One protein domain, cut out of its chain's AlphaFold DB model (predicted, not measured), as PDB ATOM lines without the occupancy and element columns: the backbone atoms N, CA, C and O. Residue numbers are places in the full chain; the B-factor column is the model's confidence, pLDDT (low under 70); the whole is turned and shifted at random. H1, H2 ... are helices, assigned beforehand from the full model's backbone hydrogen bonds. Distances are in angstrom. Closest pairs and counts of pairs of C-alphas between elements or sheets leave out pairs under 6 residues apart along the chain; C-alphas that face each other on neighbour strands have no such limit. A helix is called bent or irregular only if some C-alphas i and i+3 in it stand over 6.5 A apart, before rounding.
ATOM      1  N   VAL A   2     -18.878 -35.630 -23.723       78.94
ATOM      2  CA  VAL A   2     -19.883 -34.548 -23.887       78.94
ATOM      3  C   VAL A   2     -19.890 -33.546 -22.715       78.94
ATOM      4  O   VAL A   2     -20.042 -32.348 -22.936       78.94
ATOM      5  N   GLY A   3     -19.631 -34.006 -21.484       83.44
ATOM      6  CA  GLY A   3     -19.630 -33.150 -20.288       83.44
ATOM      7  C   GLY A   3     -18.576 -32.036 -20.302       83.44
ATOM      8  O   GLY A   3     -18.901 -30.903 -19.975       83.44
ATOM      9  N   GLN A   4     -17.352 -32.320 -20.768       89.81
ATOM     10  CA  GLN A   4     -16.268 -31.325 -20.821       89.81
ATOM     11  C   GLN A   4     -16.557 -30.177 -21.802       89.81
ATOM     12  O   GLN A   4     -16.191 -29.031 -21.545       89.81
ATOM     13  N   ARG A   5     -17.246 -30.462 -22.917       89.31
ATOM     14  CA  ARG A   5     -17.650 -29.423 -23.878       89.31
ATOM     15  C   ARG A   5     -18.700 -28.490 -23.277       89.31
ATOM     16  O   ARG A   5     -18.578 -27.280 -23.430       89.31
ATOM     17  N   LEU A   6     -19.678 -29.039 -22.550       83.69
ATOM     18  CA  LEU A   6     -20.708 -28.247 -21.875       83.69
ATOM     19  C   LEU A   6     -20.107 -27.367 -20.771       83.69
ATOM     20  O   LEU A   6     -20.442 -26.192 -20.686       83.69
ATOM     21  N   THR A   7     -19.186 -27.902 -19.964       87.75
ATOM     22  CA  THR A   7     -18.526 -27.122 -18.906       87.75
ATOM     23  C   THR A   7     -17.653 -26.005 -19.468       87.75
ATOM     24  O   THR A   7     -17.655 -24.910 -18.917       87.75
ATOM     25  N   ASN A   8     -16.939 -26.245 -20.574       93.31
ATOM     26  CA  ASN A   8     -16.154 -25.197 -21.230       93.31
ATOM     27  C   ASN A   8     -17.062 -24.109 -21.817       93.31
ATOM     28  O   ASN A   8     -16.765 -22.931 -21.656       93.31
ATOM     29  N   TYR A   9     -18.190 -24.492 -22.423       89.31
ATOM     30  CA  TYR A   9     -19.168 -23.540 -22.950       89.31
ATOM     31  C   TYR A   9     -19.817 -22.689 -21.846       89.31
ATOM     32  O   TYR A   9     -19.868 -21.467 -21.948       89.31
ATOM     33  N   LEU A  10     -20.251 -23.312 -20.744       90.50
ATOM     34  CA  LEU A  10     -20.810 -22.590 -19.595       90.50
ATOM     35  C   LEU A  10     -19.803 -21.593 -19.012       90.50
ATOM     36  O   LEU A  10     -20.166 -20.445 -18.762       90.50
ATOM     37  N   LYS A  11     -18.524 -21.986 -18.914       93.25
ATOM     38  CA  LYS A  11     -17.440 -21.076 -18.519       93.25
ATOM     39  C   LYS A  11     -17.276 -19.907 -19.489       93.25
ATOM     40  O   LYS A  11     -17.132 -18.781 -19.028       93.25
ATOM     41  N   THR A  12     -17.340 -20.130 -20.807       95.31
ATOM     42  CA  THR A  12     -17.278 -19.023 -21.786       95.31
ATOM     43  C   THR A  12     -18.474 -18.076 -21.697       95.31
ATOM     44  O   THR A  12     -18.343 -16.905 -22.031       95.31
ATOM     45  N   CYS A  13     -19.621 -18.552 -21.206       90.75
ATOM     46  CA  CYS A  13     -20.804 -17.730 -20.949       90.75
ATOM     47  C   CYS A  13     -20.807 -17.066 -19.560       90.75
ATOM     48  O   CYS A  13     -21.767 -16.369 -19.243       90.75
ATOM     49  N   GLY A  14     -19.783 -17.290 -18.724       94.44
ATOM     50  CA  GLY A  14     -19.727 -16.766 -17.355       94.44
ATOM     51  C   GLY A  14     -20.736 -17.406 -16.394       94.44
ATOM     52  O   GLY A  14     -21.076 -16.796 -15.388       94.44
ATOM     53  N   LEU A  15     -21.236 -18.607 -16.705       93.25
ATOM     54  CA  LEU A  15     -22.179 -19.345 -15.865       93.25
ATOM     55  C   LEU A  15     -21.440 -20.385 -15.022       93.25
ATOM     56  O   LEU A  15     -20.714 -21.233 -15.553       93.25
ATOM     57  N   GLU A  16     -21.674 -20.365 -13.712       93.44
ATOM     58  CA  GLU A  16     -21.197 -21.415 -12.818       93.44
ATOM     59  C   GLU A  16     -22.099 -22.655 -12.900       93.44
ATOM     60  O   GLU A  16     -23.278 -22.593 -13.263       93.44
ATOM     61  N   ALA A  17     -21.554 -23.826 -12.556       88.44
ATOM     62  CA  ALA A  17     -22.315 -25.081 -12.571       88.44
ATOM     63  C   ALA A  17     -23.553 -25.030 -11.650       88.44
ATOM     64  O   ALA A  17     -24.553 -25.697 -11.920       88.44
ATOM     65  N   GLU A  18     -23.504 -24.201 -10.606       92.44
ATOM     66  CA  GLU A  18     -24.596 -23.973  -9.657       92.44
ATOM     67  C   GLU A  18     -25.764 -23.160 -10.242       92.44
ATOM     68  O   GLU A  18     -26.892 -23.247  -9.747       92.44
ATOM     69  N   ASP A  19     -25.537 -22.408 -11.322       92.50
ATOM     70  CA  ASP A  19     -26.571 -21.591 -11.964       92.50
ATOM     71  C   ASP A  19     -27.373 -22.360 -13.011       92.50
ATOM     72  O   ASP A  19     -28.522 -22.014 -13.296       92.50
ATOM     73  N   VAL A  20     -26.823 -23.455 -13.539       87.38
ATOM     74  CA  VAL A  20     -27.501 -24.333 -14.504       87.38
ATOM     75  C   VAL A  20     -28.898 -24.764 -14.031       87.38
ATOM     76  O   VAL A  20     -29.853 -24.576 -14.793       87.38
ATOM     77  N   PRO A  21     -29.097 -25.293 -12.803       93.00
ATOM     78  CA  PRO A  21     -30.435 -25.648 -12.336       93.00
ATOM     79  C   PRO A  21     -31.354 -24.428 -12.177       93.00
ATOM     80  O   PRO A  21     -32.556 -24.560 -12.410       93.00
ATOM     81  N   LYS A  22     -30.825 -23.242 -11.843       93.06
ATOM     82  CA  LYS A  22     -31.619 -22.007 -11.706       93.06
ATOM     83  C   LYS A  22     -32.142 -21.547 -13.064       93.06
ATOM     84  O   LYS A  22     -33.337 -21.299 -13.213       93.06
ATOM     85  N   VAL A  23     -31.270 -21.511 -14.073       88.12
ATOM     86  CA  VAL A  23     -31.634 -21.161 -15.453       88.12
ATOM     87  C   VAL A  23     -32.612 -22.186 -16.022       88.12
ATOM     88  O   VAL A  23     -33.628 -21.808 -16.600       88.12
ATOM     89  N   ALA A  24     -32.367 -23.482 -15.803       87.06
ATOM     90  CA  ALA A  24     -33.275 -24.539 -16.239       87.06
ATOM     91  C   ALA A  24     -34.659 -24.427 -15.576       87.06
ATOM     92  O   ALA A  24     -35.679 -24.571 -16.253       87.06
ATOM     93  N   ALA A  25     -34.709 -24.134 -14.272       93.25
ATOM     94  CA  ALA A  25     -35.956 -23.923 -13.545       93.25
ATOM     95  C   ALA A  25     -36.711 -22.688 -14.055       93.25
ATOM     96  O   ALA A  25     -37.917 -22.769 -14.289       93.25
ATOM     97  N   LEU A  26     -36.012 -21.574 -14.288       93.31
ATOM     98  CA  LEU A  26     -36.601 -20.338 -14.810       93.31
ATOM     99  C   LEU A  26     -37.138 -20.549 -16.230       93.31
ATOM    100  O   LEU A  26     -38.271 -20.180 -16.529       93.31
ATOM    101  N   PHE A  27     -36.375 -21.239 -17.074       89.56
ATOM    102  CA  PHE A  27     -36.780 -21.600 -18.425       89.56
ATOM    103  C   PHE A  27     -38.015 -22.521 -18.439       89.56
ATOM    104  O   PHE A  27     -38.978 -22.266 -19.166       89.56
ATOM    105  N   LEU A  28     -38.040 -23.566 -17.602       91.06
ATOM    106  CA  LEU A  28     -39.212 -24.434 -17.445       91.06
ATOM    107  C   LEU A  28     -40.419 -23.656 -16.912       91.06
ATOM    108  O   LEU A  28     -41.525 -23.822 -17.425       91.06
ATOM    109  N   GLY A  29     -40.212 -22.785 -15.925       94.81
ATOM    110  CA  GLY A  29     -41.245 -21.910 -15.381       94.81
ATOM    111  C   GLY A  29     -41.852 -21.020 -16.462       94.81
ATOM    112  O   GLY A  29     -43.061 -21.061 -16.683       94.81
ATOM    113  N   ALA A  30     -41.016 -20.299 -17.210       91.75
ATOM    114  CA  ALA A  30     -41.439 -19.457 -18.325       91.75
ATOM    115  C   ALA A  30     -42.221 -20.256 -19.379       91.75
ATOM    116  O   ALA A  30     -43.293 -19.829 -19.816       91.75
ATOM    117  N   LYS A  31     -41.747 -21.459 -19.724       90.75
ATOM    118  CA  LYS A  31     -42.418 -22.371 -20.658       90.75
ATOM    119  C   LYS A  31     -43.834 -22.730 -20.198       90.75
ATOM    120  O   LYS A  31     -44.778 -22.641 -20.985       90.75
ATOM    121  N   TYR A  32     -44.003 -23.133 -18.939       92.75
ATOM    122  CA  TYR A  32     -45.319 -23.505 -18.413       92.75
ATOM    123  C   TYR A  32     -46.230 -22.294 -18.199       92.75
ATOM    124  O   TYR A  32     -47.432 -22.407 -18.437       92.75
ATOM    125  N   CYS A  33     -45.681 -21.133 -17.838       93.88
ATOM    126  CA  CYS A  33     -46.429 -19.877 -17.768       93.88
ATOM    127  C   CYS A  33     -46.973 -19.469 -19.142       93.88
ATOM    128  O   CYS A  33     -48.162 -19.178 -19.265       93.88
ATOM    129  N   ALA A  34     -46.148 -19.517 -20.192       92.75
ATOM    130  CA  ALA A  34     -46.575 -19.226 -21.560       92.75
ATOM    131  C   ALA A  34     -47.641 -20.219 -22.055       92.75
ATOM    132  O   ALA A  34     -48.632 -19.820 -22.679       92.75
ATOM    133  N   TRP A  35     -47.494 -21.508 -21.732       93.38
ATOM    134  CA  TRP A  35     -48.518 -22.514 -22.023       93.38
ATOM    135  C   TRP A  35     -49.831 -22.225 -21.280       93.38
ATOM    136  O   TRP A  35     -50.895 -22.216 -21.900       93.38
ATOM    137  N   ALA A  36     -49.776 -21.920 -19.981       92.00
ATOM    138  CA  ALA A  36     -50.955 -21.598 -19.180       92.00
ATOM    139  C   ALA A  36     -51.665 -20.328 -19.680       92.00
ATOM    140  O   ALA A  36     -52.891 -20.317 -19.796       92.00
ATOM    141  N   ALA A  37     -50.908 -19.291 -20.050       93.00
ATOM    142  CA  ALA A  37     -51.442 -18.080 -20.665       93.00
ATOM    143  C   ALA A  37     -52.133 -18.388 -22.004       93.00
ATOM    144  O   ALA A  37     -53.257 -17.948 -22.236       93.00
ATOM    145  N   SER A  38     -51.517 -19.224 -22.846       91.06
ATOM    146  CA  SER A  38     -52.107 -19.667 -24.118       91.06
ATOM    147  C   SER A  38     -53.421 -20.426 -23.908       91.06
ATOM    148  O   SER A  38     -54.394 -20.205 -24.630       91.06
ATOM    149  N   VAL A  39     -53.489 -21.285 -22.884       90.25
ATOM    150  CA  VAL A  39     -54.725 -21.967 -22.472       90.25
ATOM    151  C   VAL A  39     -55.772 -20.971 -21.986       90.25
ATOM    152  O   VAL A  39     -56.917 -21.060 -22.418       90.25
ATOM    153  N   ALA A  40     -55.409 -20.005 -21.143       91.12
ATOM    154  CA  ALA A  40     -56.343 -18.989 -20.661       91.12
ATOM    155  C   ALA A  40     -56.938 -18.168 -21.821       91.12
ATOM    156  O   ALA A  40     -58.158 -17.990 -21.897       91.12
ATOM    157  N   VAL A  41     -56.098 -17.747 -22.772       92.19
ATOM    158  CA  VAL A  41     -56.515 -17.042 -23.995       92.19
ATOM    159  C   VAL A  41     -57.433 -17.925 -24.845       92.19
ATOM    160  O   VAL A  41     -58.511 -17.483 -25.243       92.19
ATOM    161  N   ALA A  42     -57.073 -19.186 -25.081       91.00
ATOM    162  CA  ALA A  42     -57.895 -20.111 -25.861       91.00
ATOM    163  C   ALA A  42     -59.255 -20.387 -25.206       91.00
ATOM    164  O   ALA A  42     -60.290 -20.370 -25.868       91.00
ATOM    165  N   VAL A  43     -59.272 -20.577 -23.888       88.06
ATOM    166  CA  VAL A  43     -60.494 -20.770 -23.107       88.06
ATOM    167  C   VAL A  43     -61.418 -19.553 -23.218       88.06
ATOM    168  O   VAL A  43     -62.629 -19.724 -23.397       88.06
ATOM    169  N   ARG A  44     -60.859 -18.336 -23.138       91.94
ATOM    170  CA  ARG A  44     -61.623 -17.082 -23.163       91.94
ATOM    171  C   ARG A  44     -62.120 -16.715 -24.559       91.94
ATOM    172  O   ARG A  44     -63.294 -16.382 -24.710       91.94
ATOM    173  N   TYR A  45     -61.251 -16.772 -25.563       91.81
ATOM    174  CA  TYR A  45     -61.534 -16.253 -26.905       91.81
ATOM    175  C   TYR A  45     -61.971 -17.328 -27.904       91.81
ATOM    176  O   TYR A  45     -62.662 -17.007 -28.874       91.81
ATOM    177  N   ARG A  46     -61.623 -18.599 -27.658       90.25
ATOM    178  CA  ARG A  46     -61.888 -19.749 -28.543       90.25
ATOM    179  C   ARG A  46     -61.535 -19.464 -30.009       90.25
ATOM    180  O   ARG A  46     -62.398 -19.588 -30.887       90.25
ATOM    181  N   TYR A 181     -57.521 -35.875 -31.747       73.94
ATOM    182  CA  TYR A 181     -57.955 -34.708 -30.987       73.94
ATOM    183  C   TYR A 181     -59.308 -34.955 -30.307       73.94
ATOM    184  O   TYR A 181     -59.441 -34.731 -29.106       73.94
ATOM    185  N   TRP A 182     -60.279 -35.523 -31.032       75.69
ATOM    186  CA  TRP A 182     -61.575 -35.895 -30.459       75.69
ATOM    187  C   TRP A 182     -61.443 -36.956 -29.360       75.69
ATOM    188  O   TRP A 182     -62.049 -36.811 -28.304       75.69
ATOM    189  N   GLN A 183     -60.596 -37.975 -29.548       78.50
ATOM    190  CA  GLN A 183     -60.339 -38.978 -28.504       78.50
ATOM    191  C   GLN A 183     -59.716 -38.377 -27.238       78.50
ATOM    192  O   GLN A 183     -60.055 -38.793 -26.130       78.50
ATOM    193  N   LEU A 184     -58.791 -37.426 -27.384       75.81
ATOM    194  CA  LEU A 184     -58.201 -36.720 -26.246       75.81
ATOM    195  C   LEU A 184     -59.231 -35.834 -25.544       75.81
ATOM    196  O   LEU A 184     -59.286 -35.846 -24.317       75.81
ATOM    197  N   SER A 185     -60.078 -35.137 -26.305       74.50
ATOM    198  CA  SER A 185     -61.181 -34.347 -25.755       74.50
ATOM    199  C   SER A 185     -62.144 -35.217 -24.944       74.50
ATOM    200  O   SER A 185     -62.459 -34.857 -23.815       74.50
ATOM    201  N   ASP A 186     -62.553 -36.378 -25.466       79.69
ATOM    202  CA  ASP A 186     -63.457 -37.305 -24.769       79.69
ATOM    203  C   ASP A 186     -62.828 -37.827 -23.459       79.69
ATOM    204  O   ASP A 186     -63.501 -37.942 -22.433       79.69
ATOM    205  N   LYS A 187     -61.517 -38.112 -23.459       84.06
ATOM    206  CA  LYS A 187     -60.787 -38.540 -22.251       84.06
ATOM    207  C   LYS A 187     -60.655 -37.425 -21.218       84.06
ATOM    208  O   LYS A 187     -60.795 -37.689 -20.025       84.06
ATOM    209  N   LEU A 188     -60.381 -36.198 -21.659       78.75
ATOM    210  CA  LEU A 188     -60.322 -35.032 -20.779       78.75
ATOM    211  C   LEU A 188     -61.696 -34.716 -20.194       78.75
ATOM    212  O   LEU A 188     -61.780 -34.417 -19.010       78.75
ATOM    213  N   GLU A 189     -62.767 -34.844 -20.977       81.81
ATOM    214  CA  GLU A 189     -64.141 -34.692 -20.496       81.81
ATOM    215  C   GLU A 189     -64.466 -35.734 -19.414       81.81
ATOM    216  O   GLU A 189     -64.937 -35.374 -18.333       81.81
ATOM    217  N   ALA A 190     -64.124 -37.005 -19.650       83.19
ATOM    218  CA  ALA A 190     -64.296 -38.069 -18.661       83.19
ATOM    219  C   ALA A 190     -63.469 -37.822 -17.383       83.19
ATOM    220  O   ALA A 190     -63.982 -37.976 -16.274       83.19
ATOM    221  N   SER A 191     -62.213 -37.385 -17.524       81.88
ATOM    222  CA  SER A 191     -61.337 -37.065 -16.388       81.88
ATOM    223  C   SER A 191     -61.796 -35.823 -15.619       81.88
ATOM    224  O   SER A 191     -61.702 -35.779 -14.392       81.88
ATOM    225  N   ALA A 192     -62.334 -34.820 -16.314       79.88
ATOM    226  CA  ALA A 192     -62.887 -33.625 -15.693       79.88
ATOM    227  C   ALA A 192     -64.125 -33.952 -14.847       79.88
ATOM    228  O   ALA A 192     -64.325 -33.337 -13.802       79.88
ATOM    229  N   GLY A 193     -64.918 -34.945 -15.264       82.06
ATOM    230  CA  GLY A 193     -66.049 -35.449 -14.486       82.06
ATOM    231  C   GLY A 193     -65.640 -36.217 -13.224       82.06
ATOM    232  O   GLY A 193     -66.340 -36.141 -12.217       82.06
ATOM    233  N   SER A 194     -64.509 -36.933 -13.245       90.62
ATOM    234  CA  SER A 194     -64.066 -37.748 -12.104       90.62
ATOM    235  C   SER A 194     -63.247 -36.976 -11.062       90.62
ATOM    236  O   SER A 194     -63.208 -37.370  -9.898       90.62
ATOM    237  N   ASN A 195     -62.583 -35.885 -11.451       91.75
ATOM    238  CA  ASN A 195     -61.651 -35.158 -10.584       91.75
ATOM    239  C   ASN A 195     -62.265 -33.884  -9.989       91.75
ATOM    240  O   ASN A 195     -62.622 -32.941 -10.698       91.75
ATOM    241  N   ARG A 196     -62.267 -33.797  -8.652       93.06
ATOM    242  CA  ARG A 196     -62.751 -32.621  -7.901       93.06
ATOM    243  C   ARG A 196     -62.016 -31.329  -8.260       93.06
ATOM    244  O   ARG A 196     -62.638 -30.272  -8.290       93.06
ATOM    245  N   LEU A 197     -60.720 -31.420  -8.558       91.25
ATOM    246  CA  LEU A 197     -59.883 -30.284  -8.954       91.25
ATOM    247  C   LEU A 197     -60.385 -29.639 -10.254       91.25
ATOM    248  O   LEU A 197     -60.586 -28.427 -10.307       91.25
ATOM    249  N   TRP A 198     -60.693 -30.454 -11.268       87.56
ATOM    250  CA  TRP A 198     -61.303 -29.976 -12.511       87.56
ATOM    251  C   TRP A 198     -62.704 -29.408 -12.268       87.56
ATOM    252  O   TRP A 198     -63.041 -28.347 -12.795       87.56
ATOM    253  N   GLY A 199     -63.495 -30.045 -11.400       89.38
ATOM    254  CA  GLY A 199     -64.783 -29.509 -10.954       89.38
ATOM    255  C   GLY A 199     -64.666 -28.116 -10.318       89.38
ATOM    256  O   GLY A 199     -65.431 -27.216 -10.650       89.38
ATOM    257  N   MET A 200     -63.674 -27.892  -9.456       93.31
ATOM    258  CA  MET A 200     -63.427 -26.579  -8.853       93.31
ATOM    259  C   MET A 200     -63.013 -25.537  -9.901       93.31
ATOM    260  O   MET A 200     -63.527 -24.418  -9.891       93.31
ATOM    261  N   LEU A 201     -62.132 -25.913 -10.832       88.44
ATOM    262  CA  LEU A 201     -61.659 -25.027 -11.894       88.44
ATOM    263  C   LEU A 201     -62.802 -24.607 -12.835       88.44
ATOM    264  O   LEU A 201     -62.967 -23.425 -13.125       88.44
ATOM    265  N   THR A 202     -63.631 -25.563 -13.263       89.75
ATOM    266  CA  THR A 202     -64.807 -25.295 -14.112       89.75
ATOM    267  C   THR A 202     -65.823 -24.384 -13.426       89.75
ATOM    268  O   THR A 202     -66.332 -23.467 -14.069       89.75
ATOM    269  N   ARG A 203     -66.053 -24.559 -12.113       92.19
ATOM    270  CA  ARG A 203     -66.911 -23.668 -11.313       92.19
ATOM    271  C   ARG A 203     -66.346 -22.254 -11.220       92.19
ATOM    272  O   ARG A 203     -67.088 -21.310 -11.459       92.19
ATOM    273  N   ARG A 204     -65.048 -22.096 -10.923       93.31
ATOM    274  CA  ARG A 204     -64.410 -20.766 -10.841       93.31
ATOM    275  C   ARG A 204     -64.445 -20.014 -12.166       93.31
ATOM    276  O   ARG A 204     -64.602 -18.801 -12.169       93.31
ATOM    277  N   LEU A 205     -64.304 -20.726 -13.279       88.06
ATOM    278  CA  LEU A 205     -64.304 -20.119 -14.609       88.06
ATOM    279  C   LEU A 205     -65.710 -19.983 -15.216       88.06
ATOM    280  O   LEU A 205     -65.838 -19.422 -16.301       88.06
ATOM    281  N   ASN A 206     -66.752 -20.492 -14.548       93.56
ATOM    282  CA  ASN A 206     -68.116 -20.602 -15.072       93.56
ATOM    283  C   ASN A 206     -68.168 -21.259 -16.470       93.56
ATOM    284  O   ASN A 206     -68.840 -20.796 -17.393       93.56
ATOM    285  N   LEU A 207     -67.392 -22.333 -16.649       88.56
ATOM    286  CA  LEU A 207     -67.266 -23.054 -17.916       88.56
ATOM    287  C   LEU A 207     -67.830 -24.461 -17.800       88.56
ATOM    288  O   LEU A 207     -67.601 -25.168 -16.823       88.56
ATOM    289  N   ASN A 208     -68.481 -24.919 -18.865       90.19
ATOM    290  CA  ASN A 208     -68.814 -26.330 -19.020       90.19
ATOM    291  C   ASN A 208     -67.515 -27.161 -19.152       90.19
ATOM    292  O   ASN A 208     -66.571 -26.715 -19.813       90.19
ATOM    293  N   SER A 209     -67.467 -28.369 -18.580       86.62
ATOM    294  CA  SER A 209     -66.317 -29.291 -18.639       86.62
ATOM    295  C   SER A 209     -65.827 -29.514 -20.072       86.62
ATOM    296  O   SER A 209     -64.628 -29.466 -20.343       86.62
ATOM    297  N   LYS A 210     -66.762 -29.632 -21.019       85.19
ATOM    298  CA  LYS A 210     -66.463 -29.728 -22.451       85.19
ATOM    299  C   LYS A 210     -65.783 -28.474 -23.009       85.19
ATOM    300  O   LYS A 210     -64.879 -28.568 -23.833       85.19
ATOM    301  N   GLY A 211     -66.209 -27.291 -22.566       86.12
ATOM    302  CA  GLY A 211     -65.611 -26.018 -22.975       86.12
ATOM    303  C   GLY A 211     -64.187 -25.849 -22.452       86.12
ATOM    304  O   GLY A 211     -63.344 -25.300 -23.155       86.12
ATOM    305  N   LEU A 212     -63.917 -26.362 -21.251       88.88
ATOM    306  CA  LEU A 212     -62.586 -26.377 -20.658       88.88
ATOM    307  C   LEU A 212     -61.650 -27.363 -21.374       88.88
ATOM    308  O   LEU A 212     -60.536 -26.985 -21.727       88.88
ATOM    309  N   ALA A 213     -62.109 -28.590 -21.648       86.06
ATOM    310  CA  ALA A 213     -61.338 -29.582 -22.405       86.06
ATOM    311  C   ALA A 213     -60.962 -29.064 -23.802       86.06
ATOM    312  O   ALA A 213     -59.809 -29.175 -24.219       86.06
ATOM    313  N   LEU A 214     -61.917 -28.425 -24.488       86.38
ATOM    314  CA  LEU A 214     -61.672 -27.788 -25.779       86.38
ATOM    315  C   LEU A 214     -60.656 -26.645 -25.654       86.38
ATOM    316  O   LEU A 214     -59.693 -26.606 -26.409       86.38
ATOM    317  N   GLY A 215     -60.823 -25.748 -24.677       89.12
ATOM    318  CA  GLY A 215     -59.910 -24.622 -24.471       89.12
ATOM    319  C   GLY A 215     -58.478 -25.048 -24.123       89.12
ATOM    320  O   GLY A 215     -57.531 -24.463 -24.632       89.12
ATOM    321  N   LEU A 216     -58.303 -26.115 -23.335       89.69
ATOM    322  CA  LEU A 216     -56.993 -26.728 -23.073       89.69
ATOM    323  C   LEU A 216     -56.333 -27.239 -24.350       89.69
ATOM    324  O   LEU A 216     -55.142 -27.022 -24.586       89.69
ATOM    325  N   ALA A 217     -57.111 -27.932 -25.174       87.56
ATOM    326  CA  ALA A 217     -56.609 -28.525 -26.393       87.56
ATOM    327  C   ALA A 217     -56.296 -27.446 -27.451       87.56
ATOM    328  O   ALA A 217     -55.245 -27.510 -28.086       87.56
ATOM    329  N   GLU A 218     -57.137 -26.416 -27.585       89.38
ATOM    330  CA  GLU A 218     -56.861 -25.229 -28.408       89.38
ATOM    331  C   GLU A 218     -55.625 -24.461 -27.910       89.38
ATOM    332  O   GLU A 218     -54.742 -24.146 -28.703       89.38
ATOM    333  N   GLY A 219     -55.511 -24.224 -26.601       90.12
ATOM    334  CA  GLY A 219     -54.370 -23.527 -26.003       90.12
ATOM    335  C   GLY A 219     -53.053 -24.271 -26.175       90.12
ATOM    336  O   GLY A 219     -52.023 -23.658 -26.434       90.12
ATOM    337  N   THR A 220     -53.088 -25.604 -26.118       88.88
ATOM    338  CA  THR A 220     -51.908 -26.439 -26.379       88.88
ATOM    339  C   THR A 220     -51.487 -26.384 -27.848       88.88
ATOM    340  O   THR A 220     -50.290 -26.396 -28.133       88.88
ATOM    341  N   ILE A 221     -52.442 -26.311 -28.781       89.06
ATOM    342  CA  ILE A 221     -52.138 -26.109 -30.204       89.06
ATOM    343  C   ILE A 221     -51.521 -24.727 -30.412       89.06
ATOM    344  O   ILE A 221     -50.457 -24.647 -31.017       89.06
ATOM    345  N   LEU A 222     -52.135 -23.666 -29.873       90.00
ATOM    346  CA  LEU A 222     -51.604 -22.303 -29.976       90.00
ATOM    347  C   LEU A 222     -50.184 -22.218 -29.429       90.00
ATOM    348  O   LEU A 222     -49.304 -21.743 -30.132       90.00
ATOM    349  N   PHE A 223     -49.947 -22.763 -28.234       90.81
ATOM    350  CA  PHE A 223     -48.618 -22.808 -27.640       90.81
ATOM    351  C   PHE A 223     -47.607 -23.507 -28.559       90.81
ATOM    352  O   PHE A 223     -46.527 -22.987 -28.799       90.81
ATOM    353  N   LYS A 224     -47.956 -24.662 -29.140       90.69
ATOM    354  CA  LYS A 224     -47.068 -25.350 -30.092       90.69
ATOM    355  C   LYS A 224     -46.812 -24.541 -31.362       90.69
ATOM    356  O   LYS A 224     -45.705 -24.597 -31.886       90.69
ATOM    357  N   CYS A 225     -47.807 -23.808 -31.854       88.12
ATOM    358  CA  CYS A 225     -47.655 -22.938 -33.018       88.12
ATOM    359  C   CYS A 225     -46.803 -21.697 -32.719       88.12
ATOM    360  O   CYS A 225     -46.161 -21.192 -33.632       88.12
ATOM    361  N   THR A 226     -46.770 -21.221 -31.470       88.50
ATOM    362  CA  THR A 226     -45.948 -20.068 -31.072       88.50
ATOM    363  C   THR A 226     -44.536 -20.449 -30.625       88.50
ATOM    364  O   THR A 226     -43.671 -19.578 -30.581       88.50
ATOM    365  N   VAL A 227     -44.252 -21.733 -30.354       87.62
ATOM    366  CA  VAL A 227     -42.902 -22.210 -29.981       87.62
ATOM    367  C   VAL A 227     -41.808 -21.747 -30.956       87.62
ATOM    368  O   VAL A 227     -40.822 -21.218 -30.456       87.62
ATOM    369  N   PRO A 228     -41.950 -21.851 -32.294       88.31
ATOM    370  CA  PRO A 228     -40.905 -21.390 -33.217       88.31
ATOM    371  C   PRO A 228     -40.611 -19.886 -33.128       88.31
ATOM    372  O   PRO A 228     -39.516 -19.457 -33.463       88.31
ATOM    373  N   VAL A 229     -41.583 -19.085 -32.680       86.94
ATOM    374  CA  VAL A 229     -41.430 -17.632 -32.519       86.94
ATOM    375  C   VAL A 229     -40.748 -17.298 -31.190       86.94
ATOM    376  O   VAL A 229     -39.937 -16.382 -31.126       86.94
ATOM    377  N   HIS A 230     -41.068 -18.035 -30.123       79.12
ATOM    378  CA  HIS A 230     -40.517 -17.788 -28.784       79.12
ATOM    379  C   HIS A 230     -39.186 -18.494 -28.515       79.12
ATOM    380  O   HIS A 230     -38.467 -18.113 -27.596       79.12
ATOM    381  N   MET A 231     -38.878 -19.536 -29.280       82.25
ATOM    382  CA  MET A 231     -37.643 -20.300 -29.190       82.25
ATOM    383  C   MET A 231     -37.076 -20.496 -30.595       82.25
ATOM    384  O   MET A 231     -37.287 -21.562 -31.184       82.25
ATOM    385  N   PRO A 232     -36.389 -19.482 -31.151       74.25
ATOM    386  CA  PRO A 232     -35.546 -19.713 -32.313       74.25
ATOM    387  C   PRO A 232     -34.499 -20.768 -31.927       74.25
ATOM    388  O   PRO A 232     -33.814 -20.621 -30.912       74.25
ATOM    389  N   LEU A 233     -34.494 -21.877 -32.671       64.62
ATOM    390  CA  LEU A 233     -33.518 -22.963 -32.536       64.62
ATOM    391  C   LEU A 233     -32.117 -22.500 -32.934       64.62
ATOM    392  O   LEU A 233     -32.027 -21.683 -33.878       64.62
TER     393      LEU A 233
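What this domain is: This is residues 2 to 46 and 181 to 233 of the 233 residues of the protein "SecG protein" of Symbiodinium pilosum (UniProt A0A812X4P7). The long helix H2 makes most of the length of an open, elongated frame, and near its last residues the long helix H5 crosses it steeply. The short helices H3 and H4 pack on the first part of H5, while at the other end of the frame H1 touches no helix and residues 24 to 30 of H2 stand free. The printed part has 98 residues with five named helices, H1 to H5 in order along the chain, and no named strand; its class is all helix. It is only just loose, close to extended, with a radius of gyration of the C-alphas of 18.7 A, and it spans 52 by 27 by 23 A.

How they stand to each other: Begin with H1, residues 2 to 12, which is apart from H2, residues 20 to 45. Look next at residues 34 to 44 of H2, which alone touch the hub, H5, residues 209 to 230. The closest C-alphas there are those of Val 39 and Gly 219, 3.9 A apart, and the two helices run opposite ways at a steep tilt of 52 degrees. Beyond the cut, H3, residues 181 to 194, touches residues 209 to 217 of H5, with the C-alphas of Leu 188 and Ala 213 closest at 5.8 A; these helices too run opposite ways at a steep tilt of 52 degrees. H4, residues 196 to 205, touches residues 209 to 212 of H5, about perpendicular at 80 degrees, and the closest C-alphas are those of Thr 202 and Ser 209, 6.2 A apart. H3 and H4 only just touch, only at the corner, with 3 pairs of C-alphas within 8 A; the closest are those of Ala 192 and Trp 198, 5.1 A apart. H2 is apart from H3 and H4. In H1, H2, H3 and H4 every O i to N i+4 pair is within hydrogen-bond range; in H5 16 of 18 are.

Where its parts are: Find C-alpha 2 at (-19.883, -34.548, -23.887), where H1 begins its 15.9 A. From C-alpha 20 at (-27.501, -24.333, -14.504), H2 runs 37.1 A to C-alpha 45. H3 measures 20.1 A and H4 14.3 A. H5 covers 30.0 A and ends at C-alpha 230 at (-40.517, -17.788, -28.784). It has a kink of 30 degrees near residue 224 and is irregular, but only just: C-alphas 225 and 228 are 6.9 A apart.

The domain as a whole: The C-alphas of Gln 4 and Asn 206 are the two farthest apart, at 53.3 A. Residues 47 to 180 are not printed, and C-alphas 46 and 181 are 15.7 A apart across this cut. The links H3 to H4 and H4 to H5 are tight, and H1 to H2 is short. The mean pLDDT of the printed part is 88.1, with residue 233, the chain's last, under 70.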